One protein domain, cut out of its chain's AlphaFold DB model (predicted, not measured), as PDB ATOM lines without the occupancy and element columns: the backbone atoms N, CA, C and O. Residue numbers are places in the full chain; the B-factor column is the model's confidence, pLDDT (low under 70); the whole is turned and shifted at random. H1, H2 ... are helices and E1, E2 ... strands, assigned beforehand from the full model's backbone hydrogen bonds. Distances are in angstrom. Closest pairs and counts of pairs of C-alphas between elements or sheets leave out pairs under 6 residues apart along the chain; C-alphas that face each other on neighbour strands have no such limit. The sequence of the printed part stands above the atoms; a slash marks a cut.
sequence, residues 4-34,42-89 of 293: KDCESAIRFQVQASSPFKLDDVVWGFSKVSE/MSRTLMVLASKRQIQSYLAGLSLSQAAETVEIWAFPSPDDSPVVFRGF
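AT A GLANCE: This is residues 4 to 34 and 42 to 89 of the 293 residues of an uncharacterized protein of Acidovorax sp. SCN 65-28 (UniProt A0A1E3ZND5). Look first for a ribbon of two antiparallel strands, E1 and E2, with helix H1 over one face and the long unnamed stretch of residues 62 to 89 folding back over the opposite face. Helix H2 continues the chain directly from the end of E2, beyond the ribbon, and the unnamed stretch includes a short antiparallel pairing of residues 74 to 75 with 84 to 85. The printed part has 79 residues, with named elements in the order H1, E1, E2, H2; the two-stranded sheet has the order E1 - E2. The class is mixed, helices and strands, with 38 of the 79 residues, under half, in named elements. The whole is only just compact, close to loose, with a radius of gyration of the C-alphas of 13.5 A, and it spans 42 by 29 by 21 A.

HOW THE PARTS SIT: Begin with the sheet, where E1, residues 25 to 31, and E2, residues 45 to 51, are antiparallel neighbours at 161 degrees. C-alphas 27 and 49 face each other at 4.7 A, and within hydrogen-bond range you find N 28 and O 48, 3.1 A, and N 46 and O 30, 2.9 A. Next look at H1, residues 4 to 17: its closest C-alphas to E2 are those of Val 14 and Leu 49, 7.7 A apart. Its closest to E1 are those of Val 14 and Trp 27, 7.6 A apart. H2, residues 52 to 61, follows E2 by a tight link, with no residue between. The closest C-alphas of E1 and H2 are those of Val 26 and Lys 52, 5.8 A apart. H1 and H2 are apart. In H1 and H2 every O i to N i+4 pair is within hydrogen-bond range.

IN THESE COORDINATES: Find C-alpha 25 at (-40.972, 43.189, 101.425); from there E1 runs 20.1 A to C-alpha 31. E2 runs 20.2 A from C-alpha 45 to C-alpha 51. Go back to C-alpha 4 at (-31.962, 25.666, 102.730), where H1 begins, and follow it 20.0 A to C-alpha 17. H2 covers 14.3 A and ends at C-alpha 61, (-45.622, 53.607, 84.809).

THE WHOLE: The two C-alphas farthest apart are those of Met 42 and Ser 63, 42.0 A. Residues 35 to 41 are cut out, and C-alphas 34 and 42 are 9.7 A apart across this cut, which falls in the link from E1 to E2. Of the links that are printed whole, H1 to E1 is short and E2 to H2 is tight. The mean pLDDT of the printed part is 79.7; look for values under 70 at residues 33 to 34, 42 to 43 and 65 to 70 of this model.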
ATOM      1  N   LYS A   4     -30.770  25.364 101.920       71.25
ATOM      2  CA  LYS A   4     -31.962  25.666 102.730       71.25
ATOM      3  C   LYS A   4     -31.629  26.385 104.045       71.25
ATOM      4  O   LYS A   4     -32.359  27.288 104.437       71.25
ATOM      5  N   ASP A   5     -30.525  26.017 104.698       77.69
ATOM      6  CA  ASP A   5     -30.077  26.647 105.952       77.69
ATOM      7  C   ASP A   5     -29.628  28.095 105.703       77.69
ATOM      8  O   ASP A   5     -29.861  28.992 106.507       77.69
ATOM      9  N   CYS A   6     -28.979  28.323 104.558       76.19
ATOM     10  CA  CYS A   6     -28.543  29.647 104.133       76.19
ATOM     11  C   CYS A   6     -29.749  30.550 103.826       76.19
ATOM     12  O   CYS A   6     -29.811  31.675 104.315       76.19
ATOM     13  N   GLU A   7     -30.745  30.039 103.098       81.38
ATOM     14  CA  GLU A   7     -31.987  30.762 102.805       81.38
ATOM     15  C   GLU A   7     -32.771  31.128 104.079       81.38
ATOM     16  O   GLU A   7     -33.257  32.255 104.197       81.38
ATOM     17  N   SER A   8     -32.860  30.222 105.062       80.12
ATOM     18  CA  SER A   8     -33.545  30.511 106.328       80.12
ATOM     19  C   SER A   8     -32.812  31.573 107.156       80.12
ATOM     20  O   SER A   8     -33.453  32.506 107.641       80.12
ATOM     21  N   ALA A   9     -31.479  31.505 107.248       83.44
ATOM     22  CA  ALA A   9     -30.665  32.520 107.919       83.44
ATOM     23  C   ALA A   9     -30.809  33.909 107.267       83.44
ATOM     24  O   ALA A   9     -31.021  34.904 107.963       83.44
ATOM     25  N   ILE A  10     -30.775  33.970 105.930       83.38
ATOM     26  CA  ILE A  10     -30.988  35.204 105.162       83.38
ATOM     27  C   ILE A  10     -32.396  35.749 105.415       83.38
ATOM     28  O   ILE A  10     -32.537  36.940 105.671       83.38
ATOM     29  N   ARG A  11     -33.432  34.900 105.434       83.94
ATOM     30  CA  ARG A  11     -34.811  35.321 105.736       83.94
ATOM     31  C   ARG A  11     -34.945  35.946 107.128       83.94
ATOM     32  O   ARG A  11     -35.615  36.968 107.256       83.94
ATOM     33  N   PHE A  12     -34.311  35.381 108.158       83.25
ATOM     34  CA  PHE A  12     -34.304  35.996 109.493       83.25
ATOM     35  C   PHE A  12     -33.585  37.349 109.491       83.25
ATOM     36  O   PHE A  12     -34.077  38.306 110.084       83.25
ATOM     37  N   GLN A  13     -32.463  37.457 108.775       82.81
ATOM     38  CA  GLN A  13     -31.735  38.716 108.647       82.81
ATOM     39  C   GLN A  13     -32.556  39.781 107.895       82.81
ATOM     40  O   GLN A  13     -32.620  40.909 108.369       82.81
ATOM     41  N   VAL A  14     -33.256  39.418 106.808       84.62
ATOM     42  CA  VAL A  14     -34.234  40.277 106.100       84.62
ATOM     43  C   VAL A  14     -35.304  40.793 107.065       84.62
ATOM     44  O   VAL A  14     -35.602  41.983 107.079       84.62
ATOM     45  N   GLN A  15     -35.887  39.915 107.886       84.06
ATOM     46  CA  GLN A  15     -36.934  40.302 108.838       84.06
ATOM     47  C   GLN A  15     -36.422  41.248 109.936       84.06
ATOM     48  O   GLN A  15     -37.183  42.095 110.395       84.06
ATOM     49  N   ALA A  16     -35.153  41.126 110.333       84.62
ATOM     50  CA  ALA A  16     -34.532  41.981 111.342       84.62
ATOM     51  C   ALA A  16     -34.031  43.335 110.796       84.62
ATOM     52  O   ALA A  16     -33.970  44.298 111.555       84.62
ATOM     53  N   SER A  17     -33.659  43.419 109.511       83.19
ATOM     54  CA  SER A  17     -33.083  44.628 108.894       83.19
ATOM     55  C   SER A  17     -34.031  45.397 107.965       83.19
ATOM     56  O   SER A  17     -33.689  46.493 107.522       83.19
ATOM     57  N   SER A  18     -35.208  44.847 107.648       83.38
ATOM     58  CA  SER A  18     -36.147  45.460 106.705       83.38
ATOM     59  C   SER A  18     -36.749  46.779 107.216       83.38
ATOM     60  O   SER A  18     -37.401  46.783 108.261       83.38
ATOM     61  N   PRO A  19     -36.674  47.876 106.433       82.12
ATOM     62  CA  PRO A  19     -37.416  49.107 106.709       82.12
ATOM     63  C   PRO A  19     -38.887  49.050 106.245       82.12
ATOM     64  O   PRO A  19     -39.650  49.977 106.513       82.12
ATOM     65  N   PHE A  20     -39.304  47.993 105.535       82.69
ATOM     66  CA  PHE A  20     -40.668  47.825 105.016       82.69
ATOM     67  C   PHE A  20     -41.465  46.775 105.811       82.69
ATOM     68  O   PHE A  20     -40.899  45.873 106.433       82.69
ATOM     69  N   LYS A  21     -42.802  46.869 105.755       82.56
ATOM     70  CA  LYS A  21     -43.725  45.909 106.391       82.56
ATOM     71  C   LYS A  21     -43.584  44.520 105.763       82.56
ATOM     72  O   LYS A  21     -43.507  44.427 104.544       82.56
ATOM     73  N   LEU A  22     -43.654  43.463 106.576       77.06
ATOM     74  CA  LEU A  22     -43.421  42.070 106.154       77.06
ATOM     75  C   LEU A  22     -44.204  41.623 104.901       77.06
ATOM     76  O   LEU A  22     -43.651  40.877 104.101       77.06
ATOM     77  N   ASP A  23     -45.435  42.104 104.699       80.50
ATOM     78  CA  ASP A  23     -46.272  41.753 103.534       80.50
ATOM     79  C   ASP A  23     -45.905  42.506 102.235       80.50
ATOM     80  O   ASP A  23     -46.386  42.159 101.155       80.50
ATOM     81  N   ASP A  24     -45.083  43.557 102.327       84.00
ATOM     82  CA  ASP A  24     -44.644  44.404 101.208       84.00
ATOM     83  C   ASP A  24     -43.143  44.245 100.897       84.00
ATOM     84  O   ASP A  24     -42.661  44.810  99.919       84.00
ATOM     85  N   VAL A  25     -42.392  43.470 101.689       85.19
ATOM     86  CA  VAL A  25     -40.972  43.189 101.425       85.19
ATOM     87  C   VAL A  25     -40.834  42.179 100.293       85.19
ATOM     88  O   VAL A  25     -41.212  41.015 100.434       85.19
ATOM     89  N   VAL A  26     -40.175  42.591  99.213       85.25
ATOM     90  CA  VAL A  26     -39.547  41.667  98.268       85.25
ATOM     91  C   VAL A  26     -38.042  41.695  98.485       85.25
ATOM     92  O   VAL A  26     -37.441  42.753  98.675       85.25
ATOM     93  N   TRP A  27     -37.429  40.518  98.468       84.62
ATOM     94  CA  TRP A  27     -35.999  40.362  98.669       84.62
ATOM     95  C   TRP A  27     -35.407  39.374  97.670       84.62
ATOM     96  O   TRP A  27     -36.089  38.504  97.121       84.62
ATOM     97  N   GLY A  28     -34.114  39.538  97.442       85.12
ATOM     98  CA  GLY A  28     -33.274  38.606  96.712       85.12
ATOM     99  C   GLY A  28     -31.900  38.560  97.366       85.12
ATOM    100  O   GLY A  28     -31.509  39.478  98.093       85.12
ATOM    101  N   PHE A  29     -31.160  37.490  97.108       81.44
ATOM    102  CA  PHE A  29     -29.766  37.389  97.511       81.44
ATOM    103  C   PHE A  29     -28.931  36.778  96.395       81.44
ATOM    104  O   PHE A  29     -29.412  35.929  95.643       81.44
ATOM    105  N   SER A  30     -27.667  37.179  96.324       82.12
ATOM    106  CA  SER A  30     -26.660  36.456  95.556       82.12
ATOM    107  C   SER A  30     -25.362  36.349  96.345       82.12
ATOM    108  O   SER A  30     -25.120  37.076  97.312       82.12
ATOM    109  N   LYS A  31     -24.526  35.392  95.953       78.62
ATOM    110  CA  LYS A  31     -23.190  35.234  96.518       78.62
ATOM    111  C   LYS A  31     -22.260  36.213  95.817       78.62
ATOM    112  O   LYS A  31     -22.179  36.202  94.588       78.62
ATOM    113  N   VAL A  32     -21.546  37.018  96.596       76.06
ATOM    114  CA  VAL A  32     -20.417  37.783  96.068       76.06
ATOM    115  C   VAL A  32     -19.371  36.760  95.637       76.06
ATOM    116  O   VAL A  32     -19.014  35.871  96.416       76.06
ATOM    117  N   SER A  33     -18.925  36.837  94.385       62.09
ATOM    118  CA  SER A  33     -17.815  36.010  93.920       62.09
ATOM    119  C   SER A  33     -16.532  36.660  94.417       62.09
ATOM    120  O   SER A  33     -15.997  37.551  93.764       62.09
ATOM    121  N   GLU A  34     -16.076  36.265  95.603       63.34
ATOM    122  CA  GLU A  34     -14.828  36.778  96.163       63.34
ATOM    123  C   GLU A  34     -13.671  36.449  95.201       63.34
ATOM    124  O   GLU A  34     -13.540  35.311  94.738       63.34
ATOM    125  N   MET A  42     -15.572  32.860 104.839       61.66
ATOM    126  CA  MET A  42     -16.903  33.436 105.019       61.66
ATOM    127  C   MET A  42     -17.517  33.816 103.673       61.66
ATOM    128  O   MET A  42     -17.189  34.843 103.095       61.66
ATOM    129  N   SER A  43     -18.490  33.028 103.203       66.00
ATOM    130  CA  SER A  43     -19.258  33.357 101.994       66.00
ATOM    131  C   SER A  43     -20.046  34.663 102.158       66.00
ATOM    132  O   SER A  43     -21.187  34.659 102.633       66.00
ATOM    133  N   ARG A  44     -19.459  35.785 101.728       72.00
ATOM    134  CA  ARG A  44     -20.124  37.087 101.715       72.00
ATOM    135  C   ARG A  44     -21.341  37.025 100.792       72.00
ATOM    136  O   ARG A  44     -21.243  36.743  99.600       72.00
ATOM    137  N   THR A  45     -22.512  37.258 101.371       77.12
ATOM    138  CA  THR A  45     -23.786  37.240 100.651       77.12
ATOM    139  C   THR A  45     -24.301  38.663 100.546       77.12
ATOM    140  O   THR A  45     -24.378  39.367 101.553       77.12
ATOM    141  N   LEU A  46     -24.648  39.083  99.333       80.31
ATOM    142  CA  LEU A  46     -25.277  40.369  99.086       80.31
ATOM    143  C   LEU A  46     -26.794  40.171  99.094       80.31
ATOM    144  O   LEU A  46     -27.323  39.314  98.386       80.31
ATOM    145  N   MET A  47     -27.476  40.949  99.928       81.06
ATOM    146  CA  MET A  47     -28.926  40.952 100.088       81.06
ATOM    147  C   MET A  47     -29.478  42.272  99.549       81.06
ATOM    148  O   MET A  47     -28.968  43.335  99.898       81.06
ATOM    149  N   VAL A  48     -30.530  42.208  98.732       83.50
ATOM    150  CA  VAL A  48     -31.240  43.393  98.229       83.50
ATOM    151  C   VAL A  48     -32.688  43.346  98.707       83.50
ATOM    152  O   VAL A  48     -33.336  42.300  98.642       83.50
ATOM    153  N   LEU A  49     -33.183  44.487  99.189       85.19
ATOM    154  CA  LEU A  49     -34.526  44.684  99.740       85.19
ATOM    155  C   LEU A  49     -35.268  45.743  98.920       85.19
ATOM    156  O   LEU A  49     -34.693  46.784  98.605       85.19
ATOM    157  N   ALA A  50     -36.544  45.513  98.618       86.19
ATOM    158  CA  ALA A  50     -37.401  46.469  97.920       86.19
ATOM    159  C   ALA A  50     -38.870  46.346  98.364       86.19
ATOM    160  O   ALA A  50     -39.304  45.290  98.822       86.19
ATOM    161  N   SER A  51     -39.651  47.417  98.192       87.38
ATOM    162  CA  SER A  51     -41.107  47.388  98.392       87.38
ATOM    163  C   SER A  51     -41.815  46.855  97.142       87.38
ATOM    164  O   SER A  51     -41.604  47.354  96.030       87.38
ATOM    165  N   LYS A  52     -42.713  45.878  97.320       84.69
ATOM    166  CA  LYS A  52     -43.555  45.322  96.253       84.69
ATOM    167  C   LYS A  52     -44.408  46.412  95.610       84.69
ATOM    168  O   LYS A  52     -44.479  46.483  94.385       84.69
ATOM    169  N   ARG A  53     -45.001  47.297  96.418       85.94
ATOM    170  CA  ARG A  53     -45.784  48.455  95.951       85.94
ATOM    171  C   ARG A  53     -44.958  49.428  95.115       85.94
ATOM    172  O   ARG A  53     -45.440  49.871  94.076       85.94
ATOM    173  N   GLN A  54     -43.728  49.740  95.528       85.88
ATOM    174  CA  GLN A  54     -42.843  50.614  94.746       85.88
ATOM    175  C   GLN A  54     -42.531  49.996  93.377       85.88
ATOM    176  O   GLN A  54     -42.750  50.645  92.354       85.88
ATOM    177  N   ILE A  55     -42.136  48.720  93.348       85.12
ATOM    178  CA  ILE A  55     -41.895  47.976  92.104       85.12
ATOM    179  C   ILE A  55     -43.145  47.964  91.209       85.12
ATOM    180  O   ILE A  55     -43.059  48.287  90.026       85.12
ATOM    181  N   GLN A  56     -44.317  47.640  91.760       83.94
ATOM    182  CA  GLN A  56     -45.576  47.619  91.010       83.94
ATOM    183  C   GLN A  56     -45.949  49.000  90.452       83.94
ATOM    184  O   GLN A  56     -46.399  49.086  89.313       83.94
ATOM    185  N   SER A  57     -45.724  50.081  91.208       85.56
ATOM    186  CA  SER A  57     -45.966  51.451  90.732       85.56
ATOM    187  C   SER A  57     -45.043  51.837  89.569       85.56
ATOM    188  O   SER A  57     -45.493  52.449  88.602       85.56
ATOM    189  N   TYR A  58     -43.783  51.392  89.607       86.81
ATOM    190  CA  TYR A  58     -42.816  51.602  88.532       86.81
ATOM    191  C   TYR A  58     -43.178  50.796  87.272       86.81
ATOM    192  O   TYR A  58     -43.230  51.349  86.175       86.81
ATOM    193  N   LEU A  59     -43.537  49.515  87.428       85.38
ATOM    194  CA  LEU A  59     -44.027  48.670  86.329       85.38
ATOM    195  C   LEU A  59     -45.336  49.191  85.717       85.38
ATOM    196  O   LEU A  59     -45.526  49.084  84.507       85.38
ATOM    197  N   ALA A  60     -46.226  49.778  86.522       85.25
ATOM    198  CA  ALA A  60     -47.438  50.425  86.029       85.25
ATOM    199  C   ALA A  60     -47.122  51.679  85.195       85.25
ATOM    200  O   ALA A  60     -47.726  51.861  84.139       85.25
ATOM    201  N   GLY A  61     -46.135  52.485  85.606       85.94
ATOM    202  CA  GLY A  61     -45.622  53.607  84.809       85.94
ATOM    203  C   GLY A  61     -45.002  53.178  83.472       85.94
ATOM    204  O   GLY A  61     -45.102  53.906  82.489       85.94
ATOM    205  N   LEU A  62     -44.435  51.970  83.410       85.38
ATOM    206  CA  LEU A  62     -43.919  51.341  82.186       85.38
ATOM    207  C   LEU A  62     -44.980  50.566  81.377       85.38
ATOM    208  O   LEU A  62     -44.612  49.847  80.457       85.38
ATOM    209  N   SER A  63     -46.266  50.650  81.747       81.38
ATOM    210  CA  SER A  63     -47.400  49.865  81.208       81.38
ATOM    211  C   SER A  63     -47.259  48.328  81.253       81.38
ATOM    212  O   SER A  63     -48.138  47.601  80.789       81.38
ATOM    213  N   LEU A  64     -46.239  47.808  81.946       78.25
ATOM    214  CA  LEU A  64     -45.952  46.380  82.135       78.25
ATOM    215  C   LEU A  64     -46.730  45.736  83.300       78.25
ATOM    216  O   LEU A  64     -46.433  44.610  83.689       78.25
ATOM    217  N   SER A  65     -47.740  46.410  83.858       69.44
ATOM    218  CA  SER A  65     -48.500  45.939  85.032       69.44
ATOM    219  C   SER A  65     -49.098  44.530  84.851       69.44
ATOM    220  O   SER A  65     -48.950  43.681  85.726       69.44
ATOM    221  N   GLN A  66     -49.688  44.232  83.684       68.50
ATOM    222  CA  GLN A  66     -50.211  42.889  83.371       68.50
ATOM    223  C   GLN A  66     -49.107  41.855  83.090       68.50
ATOM    224  O   GLN A  66     -49.334  40.657  83.223       68.50
ATOM    225  N   ALA A  67     -47.905  42.307  82.725       66.25
ATOM    226  CA  ALA A  67     -46.738  41.459  82.502       66.25
ATOM    227  C   ALA A  67     -45.912  41.231  83.784       66.25
ATOM    228  O   ALA A  67     -44.917  40.517  83.747       66.25
ATOM    229  N   ALA A  68     -46.301  41.790  84.935       65.88
ATOM    230  CA  ALA A  68     -45.530  41.675  86.178       65.88
ATOM    231  C   ALA A  68     -45.328  40.216  86.651       65.88
ATOM    232  O   ALA A  68     -44.342  39.926  87.323       65.88
ATOM    233  N   GLU A  69     -46.217  39.289  86.277       68.25
ATOM    234  CA  GLU A  69     -46.070  37.850  86.561       68.25
ATOM    235  C   GLU A  69     -45.169  37.101  85.560       68.25
ATOM    236  O   GLU A  69     -44.810  35.949  85.800       68.25
ATOM    237  N   THR A  70     -44.788  37.728  84.441       69.12
ATOM    238  CA  THR A  70     -43.924  37.144  83.395       69.12
ATOM    239  C   THR A  70     -42.575  37.850  83.256       69.12
ATOM    240  O   THR A  70     -41.628  37.255  82.746       69.12
ATOM    241  N   VAL A  71     -42.461  39.087  83.743       76.81
ATOM    242  CA  VAL A  71     -41.220  39.866  83.805       76.81
ATOM    243  C   VAL A  71     -40.356  39.388  84.976       76.81
ATOM    244  O   VAL A  71     -40.838  39.189  86.091       76.81
ATOM    245  N   GLU A  72     -39.056  39.222  84.735       83.06
ATOM    246  CA  GLU A  72     -38.068  39.016  85.794       83.06
ATOM    247  C   GLU A  72     -37.463  40.359  86.220       83.06
ATOM    248  O   GLU A  72     -37.182  41.212  85.379       83.06
ATOM    249  N   ILE A  73     -37.219  40.541  87.521       83.44
ATOM    250  CA  ILE A  73     -36.641  41.778  88.064       83.44
ATOM    251  C   ILE A  73     -35.286  41.461  88.684       83.44
ATOM    252  O   ILE A  73     -35.178  40.646  89.602       83.44
ATOM    253  N   TRP A  74     -34.256  42.095  88.132       85.69
ATOM    254  CA  TRP A  74     -32.853  41.850  88.437       85.69
ATOM    255  C   TRP A  74     -32.254  43.132  89.024       85.69
ATOM    256  O   TRP A  74     -32.284  44.183  88.384       85.69
ATOM    257  N   ALA A  75     -31.716  43.055  90.238       84.56
ATOM    258  CA  ALA A  75     -30.911  44.111  90.835       84.56
ATOM    259  C   ALA A  75     -29.428  43.862  90.538       84.56
ATOM    260  O   ALA A  75     -28.903  42.781  90.804       84.56
ATOM    261  N   PHE A  76     -28.754  44.892  90.032       85.06
ATOM    262  CA  PHE A  76     -27.311  44.920  89.817       85.06
ATOM    263  C   PHE A  76     -26.704  45.846  90.883       85.06
ATOM    264  O   PHE A  76     -26.780  47.065  90.728       85.06
ATOM    265  N   PRO A  77     -26.193  45.309  92.006       77.19
ATOM    266  CA  PRO A  77     -25.701  46.127  93.117       77.19
ATOM    267  C   PRO A  77     -24.333  46.767  92.825       77.19
ATOM    268  O   PRO A  77     -24.028  47.833  93.352       77.19
ATOM    269  N   SER A  78     -23.531  46.125  91.976       78.00
ATOM    270  CA  SER A  78     -22.235  46.572  91.464       78.00
ATOM    271  C   SER A  78     -22.038  45.942  90.075       78.00
ATOM    272  O   SER A  78     -22.552  44.839  89.866       78.00
ATOM    273  N   PRO A  79     -21.344  46.583  89.111       74.12
ATOM    274  CA  PRO A  79     -21.111  46.004  87.780       74.12
ATOM    275  C   PRO A  79     -20.330  44.679  87.798       74.12
ATOM    276  O   PRO A  79     -20.541  43.857  86.910       74.12
ATOM    277  N   ASP A  80     -19.481  44.459  88.807       74.06
ATOM    278  CA  ASP A  80     -18.687  43.230  88.965       74.06
ATOM    279  C   ASP A  80     -19.392  42.151  89.814       74.06
ATOM    280  O   ASP A  80     -18.939  41.005  89.875       74.06
ATOM    281  N   ASP A  81     -20.500  42.493  90.482       75.38
ATOM    282  CA  ASP A  81     -21.249  41.554  91.321       75.38
ATOM    283  C   ASP A  81     -22.233  40.708  90.507       75.38
ATOM    284  O   ASP A  81     -22.806  41.127  89.498       75.38
ATOM    285  N   SER A  82     -22.501  39.500  91.003       78.75
ATOM    286  CA  SER A  82     -23.513  38.642  90.393       78.75
ATOM    287  C   SER A  82     -24.927  39.225  90.590       78.75
ATOM    288  O   SER A  82     -25.278  39.634  91.703       78.75
ATOM    289  N   PRO A  83     -25.770  39.262  89.538       83.19
ATOM    290  CA  PRO A  83     -27.083  39.891  89.613       83.19
ATOM    291  C   PRO A  83     -28.004  39.178  90.602       83.19
ATOM    292  O   PRO A  83     -28.105  37.948  90.631       83.19
ATOM    293  N   VAL A  84     -28.726  39.975  91.382       83.88
ATOM    294  CA  VAL A  84     -29.665  39.510  92.399       83.88
ATOM    295  C   VAL A  84     -31.072  39.489  91.806       83.88
ATOM    296  O   VAL A  84     -31.636  40.534  91.489       83.88
ATOM    297  N   VAL A  85     -31.663  38.303  91.669       83.62
ATOM    298  CA  VAL A  85     -33.053  38.149  91.204       83.62
ATOM    299  C   VAL A  85     -34.012  38.298  92.388       83.62
ATOM    300  O   VAL A  85     -33.832  37.645  93.420       83.62
ATOM    301  N   PHE A  86     -35.037  39.139  92.244       82.31
ATOM    302  CA  PHE A  86     -36.097  39.277  93.247       82.31
ATOM    303  C   PHE A  86     -37.092  38.118  93.175       82.31
ATOM    304  O   PHE A  86     -37.630  37.815  92.107       82.31
ATOM    305  N   ARG A  87     -37.382  37.512  94.332       75.00
ATOM    306  CA  ARG A  87     -38.315  36.384  94.429       75.00
ATOM    307  C   ARG A  87     -39.778  36.826  94.299       75.00
ATOM    308  O   ARG A  87     -40.170  37.840  94.869       75.00
ATOM    309  N   GLY A  88     -40.606  36.039  93.610       70.56
ATOM    310  CA  GLY A  88     -42.057  36.267  93.491       70.56
ATOM    311  C   GLY A  88     -42.535  37.024  92.242       70.56
ATOM    312  O   GLY A  88     -43.658  37.528  92.248       70.56
ATOM    313  N   PHE A  89     -41.713  37.088  91.190       77.88
ATOM    314  CA  PHE A  89     -42.077  37.569  89.844       77.88
ATOM    315  C   PHE A  89     -41.922  36.429  88.799       77.88
ATOM    316  O   PHE A  89     -42.037  35.255  89.155       77.88
TER     317      PHE A  89